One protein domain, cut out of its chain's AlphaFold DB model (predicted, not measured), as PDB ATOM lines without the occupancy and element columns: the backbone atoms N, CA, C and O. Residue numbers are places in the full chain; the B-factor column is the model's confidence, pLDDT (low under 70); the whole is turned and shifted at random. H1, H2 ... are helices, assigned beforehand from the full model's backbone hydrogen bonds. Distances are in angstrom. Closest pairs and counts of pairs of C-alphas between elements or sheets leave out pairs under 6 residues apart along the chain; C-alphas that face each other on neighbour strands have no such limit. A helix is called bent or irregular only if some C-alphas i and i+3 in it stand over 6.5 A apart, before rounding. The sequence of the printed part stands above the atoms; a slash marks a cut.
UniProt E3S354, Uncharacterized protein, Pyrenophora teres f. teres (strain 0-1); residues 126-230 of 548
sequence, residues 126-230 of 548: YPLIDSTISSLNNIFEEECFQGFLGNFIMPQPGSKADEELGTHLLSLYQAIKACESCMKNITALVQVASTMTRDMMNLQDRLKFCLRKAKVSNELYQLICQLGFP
ATOM      1  N   TYR A 126      -0.843  26.525   9.530       96.06
ATOM      2  CA  TYR A 126      -0.131  26.387  10.798       96.06
ATOM      3  C   TYR A 126       1.294  25.821  10.659       96.06
ATOM      4  O   TYR A 126       2.205  26.434  11.217       96.06
ATOM      5  N   PRO A 127       1.559  24.755   9.871       94.75
ATOM      6  CA  PRO A 127       2.921  24.239   9.713       94.75
ATOM      7  C   PRO A 127       3.890  25.266   9.111       94.75
ATOM      8  O   PRO A 127       5.061  25.330   9.489       94.75
ATOM      9  N   LEU A 128       3.404  26.094   8.177       93.50
ATOM     10  CA  LEU A 128       4.203  27.172   7.600       93.50
ATOM     11  C   LEU A 128       4.471  28.252   8.649       93.50
ATOM     12  O   LEU A 128       5.628  28.624   8.836       93.50
ATOM     13  N   ILE A 129       3.433  28.691   9.367       96.06
ATOM     14  CA  ILE A 129       3.548  29.693  10.434       96.06
ATOM     15  C   ILE A 129       4.555  29.246  11.500       96.06
ATOM     16  O   ILE A 129       5.436  30.022  11.857       96.06
ATOM     17  N   ASP A 130       4.480  28.000  11.966       96.25
ATOM     18  CA  ASP A 130       5.385  27.451  12.982       96.25
ATOM     19  C   ASP A 130       6.856  27.466  12.519       96.25
ATOM     20  O   ASP A 130       7.759  27.917  13.236       96.25
ATOM     21  N   SER A 131       7.097  27.093  11.256       95.69
ATOM     22  CA  SER A 131       8.431  27.174  10.647       95.69
ATOM     23  C   SER A 131       8.939  28.619  10.514       95.69
ATOM     24  O   SER A 131      10.116  28.904  10.768       95.69
ATOM     25  N   THR A 132       8.052  29.559  10.172       96.38
ATOM     26  CA  THR A 132       8.356  30.991  10.076       96.38
ATOM     27  C   THR A 132       8.657  31.585  11.455       96.38
ATOM     28  O   THR A 132       9.628  32.327  11.587       96.38
ATOM     29  N   ILE A 133       7.904  31.219  12.499       97.00
ATOM     30  CA  ILE A 133       8.146  31.624  13.897       97.00
ATOM     31  C   ILE A 133       9.517  31.141  14.371       97.00
ATOM     32  O   ILE A 133      10.280  31.914  14.954       97.00
ATOM     33  N   SER A 134       9.858  29.884  14.089       96.69
ATOM     34  CA  SER A 134      11.171  29.319  14.418       96.69
ATOM     35  C   SER A 134      12.306  30.091  13.734       96.69
ATOM     36  O   SER A 134      13.322  30.407  14.354       96.69
ATOM     37  N   SER A 135      12.106  30.469  12.470       96.94
ATOM     38  CA  SER A 135      13.083  31.231  11.685       96.94
ATOM     39  C   SER A 135      13.228  32.675  12.184       96.94
ATOM     40  O   SER A 135      14.341  33.185  12.298       96.94
ATOM     41  N   LEU A 136      12.119  33.323  12.555       97.12
ATOM     42  CA  LEU A 136      12.128  34.660  13.154       97.12
ATOM     43  C   LEU A 136      12.819  34.667  14.517       97.12
ATOM     44  O   LEU A 136      13.601  35.576  14.784       97.12
ATOM     45  N   ASN A 137      12.592  33.648  15.352       96.94
ATOM     46  CA  ASN A 137      13.327  33.491  16.606       96.94
ATOM     47  C   ASN A 137      14.839  33.454  16.360       96.94
ATOM     48  O   ASN A 137      15.563  34.188  17.024       96.94
ATOM     49  N   ASN A 138      15.304  32.690  15.368       97.12
ATOM     50  CA  ASN A 138      16.728  32.633  15.030       97.12
ATOM     51  C   ASN A 138      17.287  34.001  14.600       97.12
ATOM     52  O   ASN A 138      18.348  34.393  15.078       97.12
ATOM     53  N   ILE A 139      16.564  34.754  13.758       97.12
ATOM     54  CA  ILE A 139      16.971  36.115  13.360       97.12
ATOM     55  C   ILE A 139      17.023  37.055  14.564       97.12
ATOM     56  O   ILE A 139      17.918  37.895  14.663       97.12
ATOM     57  N   PHE A 140      16.063  36.941  15.479       96.50
ATOM     58  CA  PHE A 140      16.016  37.802  16.651       96.50
ATOM     59  C   PHE A 140      17.141  37.517  17.641       96.50
ATOM     60  O   PHE A 140      17.561  38.447  18.321       96.50
ATOM     61  N   GLU A 141      17.686  36.303  17.687       96.50
ATOM     62  CA  GLU A 141      18.888  35.999  18.476       96.50
ATOM     63  C   GLU A 141      20.191  36.500  17.820       96.50
ATOM     64  O   GLU A 141      21.242  36.502  18.463       96.50
ATOM     65  N   GLU A 142      20.170  36.970  16.565       95.62
ATOM     66  CA  GLU A 142      21.376  37.514  15.937       95.62
ATOM     67  C   GLU A 142      21.837  38.824  16.598       95.62
ATOM     68  O   GLU A 142      21.063  39.765  16.806       95.62
ATOM     69  N   GLU A 143      23.153  38.953  16.807       93.94
ATOM     70  CA  GLU A 143      23.778  40.126  17.439       93.94
ATOM     71  C   GLU A 143      23.393  41.460  16.782       93.94
ATOM     72  O   GLU A 143      23.291  42.484  17.455       93.94
ATOM     73  N   CYS A 144      23.163  41.485  15.463       90.94
ATOM     74  CA  CYS A 144      22.758  42.718  14.785       90.94
ATOM     75  C   CYS A 144      21.342  43.167  15.140       90.94
ATOM     76  O   CYS A 144      21.101  44.372  15.205       90.94
ATOM     77  N   PHE A 145      20.419  42.230  15.360       93.19
ATOM     78  CA  PHE A 145      19.061  42.565  15.765       93.19
ATOM     79  C   PHE A 145      19.032  42.978  17.238       93.19
ATOM     80  O   PHE A 145      18.460  44.015  17.572       93.19
ATOM     81  N   GLN A 146      19.748  42.252  18.099       94.56
ATOM     82  CA  GLN A 146      19.915  42.617  19.509       94.56
ATOM     83  C   GLN A 146      20.581  43.991  19.673       94.56
ATOM     84  O   GLN A 146      20.117  44.831  20.444       94.56
ATOM     85  N   GLY A 147      21.613  44.281  18.875       92.12
ATOM     86  CA  GLY A 147      22.241  45.600  18.825       92.12
ATOM     87  C   GLY A 147      21.288  46.698  18.341       92.12
ATOM     88  O   GLY A 147      21.329  47.818  18.853       92.12
ATOM     89  N   PHE A 148      20.402  46.401  17.385       91.25
ATOM     90  CA  PHE A 148      19.349  47.328  16.969       91.25
ATOM     91  C   PHE A 148      18.356  47.603  18.107       91.25
ATOM     92  O   PHE A 148      18.126  48.770  18.424       91.25
ATOM     93  N   LEU A 149      17.831  46.564  18.765       89.94
ATOM     94  CA  LEU A 149      16.900  46.714  19.889       89.94
ATOM     95  C   LEU A 149      17.518  47.492  21.055       89.94
ATOM     96  O   LEU A 149      16.871  48.385  21.597       89.94
ATOM     97  N   GLY A 150      18.780  47.223  21.404       88.44
ATOM     98  CA  GLY A 150      19.485  47.961  22.457       88.44
ATOM     99  C   GLY A 150      19.598  49.459  22.153       88.44
ATOM    100  O   GLY A 150      19.304  50.292  23.009       88.44
ATOM    101  N   ASN A 151      19.939  49.808  20.909       85.12
ATOM    102  CA  ASN A 151      19.996  51.203  20.456       85.12
ATOM    103  C   ASN A 151      18.612  51.861  20.345       85.12
ATOM    104  O   ASN A 151      18.514  53.085  20.424       85.12
ATOM    105  N   PHE A 152      17.560  51.072  20.121       84.56
ATOM    106  CA  PHE A 152      16.189  51.560  20.033       84.56
ATOM    107  C   PHE A 152      15.593  51.863  21.410       84.56
ATOM    108  O   PHE A 152      15.010  52.924  21.606       84.56
ATOM    109  N   ILE A 153      15.777  50.955  22.371       82.75
ATOM    110  CA  ILE A 153      15.282  51.112  23.747       82.75
ATOM    111  C   ILE A 153      16.032  52.247  24.463       82.75
ATOM    112  O   ILE A 153      15.453  52.946  25.292       82.75
ATOM    113  N   MET A 154      17.310  52.459  24.128       75.81
ATOM    114  CA  MET A 154      18.129  53.549  24.660       75.81
ATOM    115  C   MET A 154      18.679  54.432  23.532       75.81
ATOM    116  O   MET A 154      19.860  54.326  23.180       75.81
ATOM    117  N   PRO A 155      17.849  55.315  22.948       69.81
ATOM    118  CA  PRO A 155      18.277  56.148  21.839       69.81
ATOM    119  C   PRO A 155      19.372  57.117  22.296       69.81
ATOM    120  O   PRO A 155      19.202  57.902  23.227       69.81
ATOM    121  N   GLN A 156      20.511  57.084  21.605       70.25
ATOM    122  CA  GLN A 156      21.570  58.079  21.772       70.25
ATOM    123  C   GLN A 156      21.010  59.489  21.478       70.25
ATOM    124  O   GLN A 156      20.246  59.641  20.514       70.25
ATOM    125  N   PRO A 157      21.391  60.534  22.240       49.19
ATOM    126  CA  PRO A 157      20.964  61.905  21.971       49.19
ATOM    127  C   PRO A 157      21.260  62.305  20.516       49.19
ATOM    128  O   PRO A 157      22.408  62.293  20.079       49.19
ATOM    129  N   GLY A 158      20.216  62.645  19.751       61.91
ATOM    130  CA  GLY A 158      20.322  63.009  18.330       61.91
ATOM    131  C   GLY A 158      20.139  61.859  17.328       61.91
ATOM    132  O   GLY A 158      20.281  62.083  16.122       61.91
ATOM    133  N   SER A 159      19.808  60.645  17.783       60.28
ATOM    134  CA  SER A 159      19.496  59.517  16.898       60.28
ATOM    135  C   SER A 159      18.222  59.776  16.082       60.28
ATOM    136  O   SER A 159      17.155  60.023  16.634       60.28
ATOM    137  N   LYS A 160      18.326  59.684  14.750       62.50
ATOM    138  CA  LYS A 160      17.188  59.694  13.808       62.50
ATOM    139  C   LYS A 160      16.628  58.280  13.618       62.50
ATOM    140  O   LYS A 160      16.485  57.825  12.484       62.50
ATOM    141  N   ALA A 161      16.450  57.543  14.712       71.06
ATOM    142  CA  ALA A 161      15.927  56.187  14.641       71.06
ATOM    143  C   ALA A 161      14.488  56.212  14.116       71.06
ATOM    144  O   ALA A 161      13.715  57.125  14.401       71.06
ATOM    145  N   ASP A 162      14.156  55.204  13.324       81.69
ATOM    146  CA  ASP A 162      12.819  55.013  12.800       81.69
ATOM    147  C   ASP A 162      11.904  54.472  13.917       81.69
ATOM    148  O   ASP A 162      11.844  53.265  14.160       81.69
ATOM    149  N   GLU A 163      11.267  55.390  14.655       87.25
ATOM    150  CA  GLU A 163      10.459  55.101  15.852       87.25
ATOM    151  C   GLU A 163       9.287  54.160  15.573       87.25
ATOM    152  O   GLU A 163       9.026  53.219  16.329       87.25
ATOM    153  N   GLU A 164       8.623  54.374  14.442       87.94
ATOM    154  CA  GLU A 164       7.513  53.543  13.996       87.94
ATOM    155  C   GLU A 164       7.990  52.112  13.721       87.94
ATOM    156  O   GLU A 164       7.390  51.161  14.229       87.94
ATOM    157  N   LEU A 165       9.091  51.940  12.976       92.06
ATOM    158  CA  LEU A 165       9.619  50.607  12.678       92.06
ATOM    159  C   LEU A 165      10.107  49.881  13.925       92.06
ATOM    160  O   LEU A 165       9.820  48.695  14.084       92.06
ATOM    161  N   GLY A 166      10.818  50.569  14.813       92.50
ATOM    162  CA  GLY A 166      11.286  49.943  16.045       92.50
ATOM    163  C   GLY A 166      10.136  49.501  16.953       92.50
ATOM    164  O   GLY A 166      10.187  48.392  17.476       92.50
ATOM    165  N   THR A 167       9.061  50.290  17.061       90.50
ATOM    166  CA  THR A 167       7.864  49.922  17.840       90.50
ATOM    167  C   THR A 167       7.189  48.661  17.295       90.50
ATOM    168  O   THR A 167       6.855  47.751  18.059       90.50
ATOM    169  N   HIS A 168       7.033  48.563  15.972       93.81
ATOM    170  CA  HIS A 168       6.431  47.388  15.341       93.81
ATOM    171  C   HIS A 168       7.326  46.149  15.446       93.81
ATOM    172  O   HIS A 168       6.837  45.071  15.771       93.81
ATOM    173  N   LEU A 169       8.641  46.294  15.243       95.62
ATOM    174  CA  LEU A 169       9.592  45.195  15.421       95.62
ATOM    175  C   LEU A 169       9.654  44.707  16.868       95.62
ATOM    176  O   LEU A 169       9.737  43.504  17.093       95.62
ATOM    177  N   LEU A 170       9.587  45.618  17.841       93.88
ATOM    178  CA  LEU A 170       9.530  45.259  19.255       93.88
ATOM    179  C   LEU A 170       8.233  44.511  19.583       93.88
ATOM    180  O   LEU A 170       8.279  43.496  20.274       93.88
ATOM    181  N   SER A 171       7.100  44.970  19.048       94.62
ATOM    182  CA  SER A 171       5.802  44.304  19.218       94.62
ATOM    183  C   SER A 171       5.809  42.903  18.603       94.62
ATOM    184  O   SER A 171       5.383  41.945  19.244       94.62
ATOM    185  N   LEU A 172       6.363  42.760  17.394       96.88
ATOM    186  CA  LEU A 172       6.531  41.473  16.718       96.88
ATOM    187  C   LEU A 172       7.448  40.532  17.514       96.88
ATOM    188  O   LEU A 172       7.116  39.366  17.712       96.88
ATOM    189  N   TYR A 173       8.575  41.043  18.012       96.38
ATOM    190  CA  TYR A 173       9.502  40.300  18.864       96.38
ATOM    191  C   TYR A 173       8.822  39.793  20.141       96.38
ATOM    192  O   TYR A 173       8.895  38.604  20.453       96.38
ATOM    193  N   GLN A 174       8.115  40.670  20.857       94.19
ATOM    194  CA  GLN A 174       7.387  40.314  22.075       94.19
ATOM    195  C   GLN A 174       6.289  39.285  21.797       94.19
ATOM    196  O   GLN A 174       6.174  38.310  22.538       94.19
ATOM    197  N   ALA A 175       5.528  39.462  20.714       94.75
ATOM    198  CA  ALA A 175       4.493  38.521  20.302       94.75
ATOM    199  C   ALA A 175       5.075  37.134  19.999       94.75
ATOM    200  O   ALA A 175       4.496  36.138  20.413       94.75
ATOM    201  N   ILE A 176       6.245  37.060  19.353       95.94
ATOM    202  CA  ILE A 176       6.937  35.796  19.068       95.94
ATOM    203  C   ILE A 176       7.443  35.125  20.344       95.94
ATOM    204  O   ILE A 176       7.268  33.920  20.501       95.94
ATOM    205  N   LYS A 177       8.019  35.885  21.283       94.38
ATOM    206  CA  LYS A 177       8.491  35.334  22.566       94.38
ATOM    207  C   LYS A 177       7.355  34.870  23.474       94.38
ATOM    208  O   LYS A 177       7.539  33.921  24.227       94.38
ATOM    209  N   ALA A 178       6.199  35.525  23.399       91.19
ATOM    210  CA  ALA A 178       4.997  35.148  24.135       91.19
ATOM    211  C   ALA A 178       4.134  34.109  23.397       91.19
ATOM    212  O   ALA A 178       3.106  33.688  23.929       91.19
ATOM    213  N   CYS A 179       4.508  33.715  22.174       92.25
ATOM    214  CA  CYS A 179       3.729  32.788  21.365       92.25
ATOM    215  C   CYS A 179       3.848  31.367  21.930       92.25
ATOM    216  O   CYS A 179       4.651  30.552  21.490       92.25
ATOM    217  N   GLU A 180       3.023  31.062  22.925       83.81
ATOM    218  CA  GLU A 180       2.604  29.688  23.187       83.81
ATOM    219  C   GLU A 180       1.805  29.205  21.967       83.81
ATOM    220  O   GLU A 180       1.075  30.013  21.386       83.81
ATOM    221  N   SER A 181       1.899  27.921  21.596       82.12
ATOM    222  CA  SER A 181       1.249  27.300  20.422       82.12
ATOM    223  C   SER A 181      -0.296  27.343  20.420       82.12
ATOM    224  O   SER A 181      -0.949  26.516  19.789       82.12
ATOM    225  N   CYS A 182      -0.920  28.278  21.140       90.44
ATOM    226  CA  CYS A 182      -2.347  28.532  21.098       90.44
ATOM    227  C   CYS A 182      -2.734  29.412  19.896       90.44
ATOM    228  O   CYS A 182      -2.088  30.409  19.563       90.44
ATOM    229  N   MET A 183      -3.869  29.078  19.279       90.75
ATOM    230  CA  MET A 183      -4.400  29.761  18.090       90.75
ATOM    231  C   MET A 183      -4.641  31.262  18.289       90.75
ATOM    232  O   MET A 183      -4.502  32.045  17.350       90.75
ATOM    233  N   LYS A 184      -4.962  31.687  19.517       93.00
ATOM    234  CA  LYS A 184      -5.181  33.102  19.840       93.00
ATOM    235  C   LYS A 184      -3.894  33.922  19.702       93.00
ATOM    236  O   LYS A 184      -3.927  35.007  19.125       93.00
ATOM    237  N   ASN A 185      -2.771  33.397  20.194       93.94
ATOM    238  CA  ASN A 185      -1.473  34.065  20.085       93.94
ATOM    239  C   ASN A 185      -0.995  34.095  18.633       93.94
ATOM    240  O   ASN A 185      -0.493  35.116  18.176       93.94
ATOM    241  N   ILE A 186      -1.219  33.005  17.896       95.81
ATOM    242  CA  ILE A 186      -0.911  32.922  16.464       95.81
ATOM    243  C   ILE A 186      -1.721  33.955  15.677       95.81
ATOM    244  O   ILE A 186      -1.156  34.672  14.859       95.81
ATOM    245  N   THR A 187      -3.017  34.094  15.967       95.69
ATOM    246  CA  THR A 187      -3.876  35.103  15.327       95.69
ATOM    247  C   THR A 187      -3.329  36.511  15.540       95.69
ATOM    248  O   THR A 187      -3.136  37.245  14.572       95.69
ATOM    249  N   ALA A 188      -3.028  36.878  16.790       95.19
ATOM    250  CA  ALA A 188      -2.472  38.193  17.106       95.19
ATOM    251  C   ALA A 188      -1.119  38.424  16.413       95.19
ATOM    252  O   ALA A 188      -0.853  39.508  15.898       95.19
ATOM    253  N   LEU A 189      -0.276  37.392  16.356       96.81
ATOM    254  CA  LEU A 189       1.028  37.455  15.715       96.81
ATOM    255  C   LEU A 189       0.930  37.661  14.192       96.81
ATOM    256  O   LEU A 189       1.614  38.528  13.643       96.81
ATOM    257  N   VAL A 190       0.058  36.907  13.519       96.44
ATOM    258  CA  VAL A 190      -0.217  37.065  12.082       96.44
ATOM    259  C   VAL A 190      -0.745  38.474  11.793       96.44
ATOM    260  O   VAL A 190      -0.277  39.114  10.852       96.44
ATOM    261  N   GLN A 191      -1.632  38.997  12.647       94.31
ATOM    262  CA  GLN A 191      -2.174  40.354  12.527       94.31
ATOM    263  C   GLN A 191      -1.110  41.441  12.664       94.31
ATOM    264  O   GLN A 191      -1.111  42.400  11.888       94.31
ATOM    265  N   VAL A 192      -0.171  41.300  13.604       95.62
ATOM    266  CA  VAL A 192       0.960  42.233  13.739       95.62
ATOM    267  C   VAL A 192       1.799  42.236  12.460       95.62
ATOM    268  O   VAL A 192       2.070  43.302  11.909       95.62
ATOM    269  N   ALA A 193       2.165  41.061  11.945       96.00
ATOM    270  CA  ALA A 193       2.982  40.953  10.736       96.00
ATOM    271  C   ALA A 193       2.269  41.500   9.486       96.00
ATOM    272  O   ALA A 193       2.852  42.245   8.699       96.00
ATOM    273  N   SER A 194       0.985  41.183   9.328       93.62
ATOM    274  CA  SER A 194       0.128  41.701   8.259       93.62
ATOM    275  C   SER A 194      -0.000  43.228   8.319       93.62
ATOM    276  O   SER A 194       0.246  43.910   7.321       93.62
ATOM    277  N   THR A 195      -0.251  43.781   9.509       90.69
ATOM    278  CA  THR A 195      -0.299  45.230   9.766       90.69
ATOM    279  C   THR A 195       1.023  45.898   9.390       90.69
ATOM    280  O   THR A 195       1.011  46.905   8.690       90.69
ATOM    281  N   MET A 196       2.171  45.305   9.738       93.88
ATOM    282  CA  MET A 196       3.476  45.819   9.304       93.88
ATOM    283  C   MET A 196       3.591  45.879   7.777       93.88
ATOM    284  O   MET A 196       4.046  46.886   7.244       93.88
ATOM    285  N   THR A 197       3.172  44.836   7.055       89.75
ATOM    286  CA  THR A 197       3.232  44.841   5.580       89.75
ATOM    287  C   THR A 197       2.274  45.835   4.929       89.75
ATOM    288  O   THR A 197       2.580  46.355   3.856       89.75
ATOM    289  N   ARG A 198       1.134  46.112   5.573       85.94
ATOM    290  CA  ARG A 198       0.093  47.011   5.067       85.94
ATOM    291  C   ARG A 198       0.402  48.476   5.360       85.94
ATOM    292  O   ARG A 198       0.336  49.311   4.463       85.94
ATOM    293  N   ASP A 199       0.732  48.773   6.609       82.94
ATOM    294  CA  ASP A 199       0.750  50.140   7.123       82.94
ATOM    295  C   ASP A 199       2.150  50.764   6.994       82.94
ATOM    296  O   ASP A 199       2.291  51.982   6.863       82.94
ATOM    297  N   MET A 200       3.208  49.942   6.939       83.25
ATOM    298  CA  MET A 200       4.576  50.444   6.851       83.25
ATOM    299  C   MET A 200       5.096  50.524   5.418       83.25
ATOM    300  O   MET A 200       5.551  49.549   4.815       83.25
ATOM    301  N   MET A 201       5.165  51.744   4.893       74.75
ATOM    302  CA  MET A 201       5.738  51.973   3.569       74.75
ATOM    303  C   MET A 201       7.235  51.648   3.509       74.75
ATOM    304  O   MET A 201       7.996  52.018   4.404       74.75
ATOM    305  N   ASN A 202       7.672  51.040   2.400       80.00
ATOM    306  CA  ASN A 202       9.069  50.666   2.133       80.00
ATOM    307  C   ASN A 202       9.708  49.854   3.273       80.00
ATOM    308  O   ASN A 202      10.897  50.021   3.558       80.00
ATOM    309  N   LEU A 203       8.926  48.987   3.928       88.81
ATOM    310  CA  LEU A 203       9.364  48.181   5.068       88.81
ATOM    311  C   LEU A 203      10.732  47.522   4.825       88.81
ATOM    312  O   LEU A 203      11.627  47.654   5.653       88.81
ATOM    313  N   GLN A 204      10.938  46.903   3.660       89.62
ATOM    314  CA  GLN A 204      12.206  46.258   3.310       89.62
ATOM    315  C   GLN A 204      13.408  47.222   3.338       89.62
ATOM    316  O   GLN A 204      14.470  46.880   3.860       89.62
ATOM    317  N   ASP A 205      13.270  48.427   2.786       84.38
ATOM    318  CA  ASP A 205      14.370  49.393   2.731       84.38
ATOM    319  C   ASP A 205      14.616  50.048   4.089       84.38
ATOM    320  O   ASP A 205      15.771  50.269   4.463       84.38
ATOM    321  N   ARG A 206      13.555  50.269   4.874       89.44
ATOM    322  CA  ARG A 206      13.664  50.709   6.272       89.44
ATOM    323  C   ARG A 206      14.397  49.660   7.110       89.44
ATOM    324  O   ARG A 206      15.339  49.998   7.822       89.44
ATOM    325  N   LEU A 207      14.076  48.375   6.934       92.75
ATOM    326  CA  LEU A 207      14.789  47.261   7.567       92.75
ATOM    327  C   LEU A 207      16.268  47.208   7.161       92.75
ATOM    328  O   LEU A 207      17.128  46.990   8.017       92.75
ATOM    329  N   LYS A 208      16.596  47.420   5.878       90.06
ATOM    330  CA  LYS A 208      17.995  47.504   5.401       90.06
ATOM    331  C   LYS A 208      18.741  48.662   6.049       90.06
ATOM    332  O   LYS A 208      19.880  48.489   6.485       90.06
ATOM    333  N   PHE A 209      18.104  49.826   6.116       88.44
ATOM    334  CA  PHE A 209      18.680  51.026   6.706       88.44
ATOM    335  C   PHE A 209      18.937  50.856   8.209       88.44
ATOM    336  O   PHE A 209      20.040  51.145   8.680       88.44
ATOM    337  N   CYS A 210      17.955  50.340   8.950       89.44
ATOM    338  CA  CYS A 210      18.024  50.184  10.401       89.44
ATOM    339  C   CYS A 210      18.992  49.083  10.844       89.44
ATOM    340  O   CYS A 210      19.792  49.311  11.751       89.44
ATOM    341  N   LEU A 211      18.971  47.914  10.195       91.62
ATOM    342  CA  LEU A 211      19.802  46.773  10.604       91.62
ATOM    343  C   LEU A 211      21.213  46.803  10.004       91.62
ATOM    344  O   LEU A 211      22.090  46.076  10.467       91.62
ATOM    345  N   ARG A 212      21.449  47.608   8.956       91.69
ATOM    346  CA  ARG A 212      22.736  47.740   8.236       91.69
ATOM    347  C   ARG A 212      23.318  46.425   7.689       91.69
ATOM    348  O   ARG A 212      24.463  46.400   7.241       91.69
ATOM    349  N   LYS A 213      22.541  45.338   7.680       94.00
ATOM    350  CA  LYS A 213      22.907  44.024   7.138       94.00
ATOM    351  C   LYS A 213      21.852  43.569   6.137       94.00
ATOM    352  O   LYS A 213      20.864  42.949   6.507       94.00
ATOM    353  N   ALA A 214      22.095  43.829   4.853       91.38
ATOM    354  CA  ALA A 214      21.120  43.574   3.791       91.38
ATOM    355  C   ALA A 214      20.574  42.134   3.772       91.38
ATOM    356  O   ALA A 214      19.387  41.953   3.518       91.38
ATOM    357  N   LYS A 215      21.410  41.125   4.068       95.12
ATOM    358  CA  LYS A 215      20.980  39.718   4.133       95.12
ATOM    359  C   LYS A 215      19.900  39.512   5.203       95.12
ATOM    360  O   LYS A 215      18.801  39.096   4.860       95.12
ATOM    361  N   VAL A 216      20.196  39.886   6.449       95.50
ATOM    362  CA  VAL A 216      19.284  39.758   7.599       95.50
ATOM    363  C   VAL A 216      18.018  40.580   7.382       95.50
ATOM    364  O   VAL A 216      16.919  40.095   7.611       95.50
ATOM    365  N   SER A 217      18.145  41.804   6.865       94.31
ATOM    366  CA  SER A 217      16.992  42.658   6.561       94.31
ATOM    367  C   SER A 217      16.067  42.058   5.504       94.31
ATOM    368  O   SER A 217      14.850  42.153   5.638       94.31
ATOM    369  N   ASN A 218      16.629  41.464   4.448       92.06
ATOM    370  CA  ASN A 218      15.840  40.809   3.408       92.06
ATOM    371  C   ASN A 218      15.149  39.560   3.952       92.06
ATOM    372  O   ASN A 218      13.976  39.360   3.668       92.06
ATOM    373  N   GLU A 219      15.861  38.751   4.734       96.31
ATOM    374  CA  GLU A 219      15.320  37.537   5.343       96.31
ATOM    375  C   GLU A 219      14.194  37.860   6.333       96.31
ATOM    376  O   GLU A 219      13.098  37.324   6.211       96.31
ATOM    377  N   LEU A 220      14.410  38.832   7.224       96.81
ATOM    378  CA  LEU A 220      13.393  39.318   8.156       96.81
ATOM    379  C   LEU A 220      12.163  39.858   7.421       96.81
ATOM    380  O   LEU A 220      11.040  39.538   7.793       96.81
ATOM    381  N   TYR A 221      12.361  40.639   6.356       95.62
ATOM    382  CA  TYR A 221      11.255  41.121   5.529       95.62
ATOM    383  C   TYR A 221      10.450  39.961   4.924       95.62
ATOM    384  O   TYR A 221       9.230  39.952   5.046       95.62
ATOM    385  N   GLN A 222      11.116  38.957   4.338       94.50
ATOM    386  CA  GLN A 222      10.438  37.783   3.778       94.50
ATOM    387  C   GLN A 222       9.650  37.009   4.837       94.50
ATOM    388  O   GLN A 222       8.526  36.595   4.573       94.50
ATOM    389  N   LEU A 223      10.202  36.839   6.038       96.44
ATOM    390  CA  LEU A 223       9.514  36.143   7.123       96.44
ATOM    391  C   LEU A 223       8.312  36.936   7.656       96.44
ATOM    392  O   LEU A 223       7.279  36.337   7.935       96.44
ATOM    393  N   ILE A 224       8.400  38.270   7.745       96.50
ATOM    394  CA  ILE A 224       7.251  39.132   8.087       96.50
ATOM    395  C   ILE A 224       6.150  38.991   7.028       96.50
ATOM    396  O   ILE A 224       4.981  38.804   7.368       96.50
ATOM    397  N   CYS A 225       6.523  39.025   5.747       94.25
ATOM    398  CA  CYS A 225       5.610  38.787   4.635       94.25
ATOM    399  C   CYS A 225       4.931  37.418   4.758       94.25
ATOM    400  O   CYS A 225       3.704  37.355   4.791       94.25
ATOM    401  N   GLN A 226       5.696  36.336   4.911       95.06
ATOM    402  CA  GLN A 226       5.161  34.978   5.071       95.06
ATOM    403  C   GLN A 226       4.224  34.853   6.275       95.06
ATOM    404  O   GLN A 226       3.159  34.252   6.162       95.06
ATOM    405  N   LEU A 227       4.586  35.460   7.406       96.75
ATOM    406  CA  LEU A 227       3.792  35.409   8.628       96.75
ATOM    407  C   LEU A 227       2.453  36.144   8.482       96.75
ATOM    408  O   LEU A 227       1.441  35.645   8.957       96.75
ATOM    409  N   GLY A 228       2.422  37.298   7.808       95.69
ATOM    410  CA  GLY A 228       1.186  38.054   7.561       95.69
ATOM    411  C   GLY A 228       0.321  37.515   6.410       95.69
ATOM    412  O   GLY A 228      -0.817  37.948   6.236       95.69
ATOM    413  N   PHE A 229       0.847  36.587   5.606       95.06
ATOM    414  CA  PHE A 229       0.198  36.097   4.387       95.06
ATOM    415  C   PHE A 229      -1.203  35.496   4.600       95.06
ATOM    416  O   PHE A 229      -2.102  35.849   3.831       95.06
ATOM    417  N   PRO A 230      -1.462  34.674   5.640       96.88
ATOM    418  CA  PRO A 230      -2.786  34.093   5.864       96.88
ATOM    419  C   PRO A 230      -3.902  35.139   5.984       96.88
ATOM    420  O   PRO A 230      -4.978  34.957   5.414       96.88
TER     421      PRO A 230
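What this domain is: This is residues 126 to 230 of the 548 residues of an uncharacterized protein of Pyrenophora teres f. teres (strain 0-1) (UniProt E3S354). Two pairs of antiparallel helices, H1 with H6 and H3 with H4, make a body in which one pair packs steeply on the other, while H2 and H5 sit together at one end. The link from H2 to H3 loops out at that end. The printed part has 105 residues with six named helices, H1 to H6 in chain order, and no named strand: all helix, with mostly crossed packing, few touching pairs being at a shallow tilt. It is compact, with a radius of gyration of the C-alphas of 13.2 A, and elongated, spanning 42 by 24 by 22 A.

Where its parts are: Find C-alpha 126 at (-0.131, 26.387, 10.798); from there H1 runs 20.6 A through residues 126 to 140. Next come H2, residues 143 to 153, and H3, residues 163 to 177, 21.0 A long. H4, residues 183 to 199, covers 23.7 A. After H5, residues 203 to 211, H6 takes residues 214 to 230 over 25.8 A, ending at C-alpha 230, (-2.786, 34.093, 5.864). H6 is irregular: C-alphas 227 and 230 are 7.3 A apart.

How they stand to each other: Look first at H1 and H6, which touch at a shallow tilt of 28 degrees, opposite ways; their closest C-alphas, Ile 129 and Leu 227, are 6.0 A apart. H3 and H4 form a helical hairpin at 19 degrees, closest at C-alphas 175 and 189, 5.8 A. With residues 224 to 230 alone, H6 touches H4 at a steep tilt of 61 degrees, closest at C-alphas 194 and 228, 3.9 A. H2 touches H5, about perpendicular at 87 degrees, closest at C-alphas 148 and 211, 6.4 A. H3 and H6 are apart. Every O i to N i+4 pair is within hydrogen-bond range in H1 to H5, and 12 of 13 in H6.

The domain as a whole: The C-alphas farthest apart, those of Pro 127 and Pro 157, are 43.5 A apart. The printed part has no cut, and no link is long. Look for pLDDT under 70 at residues 155 and 157 to 160.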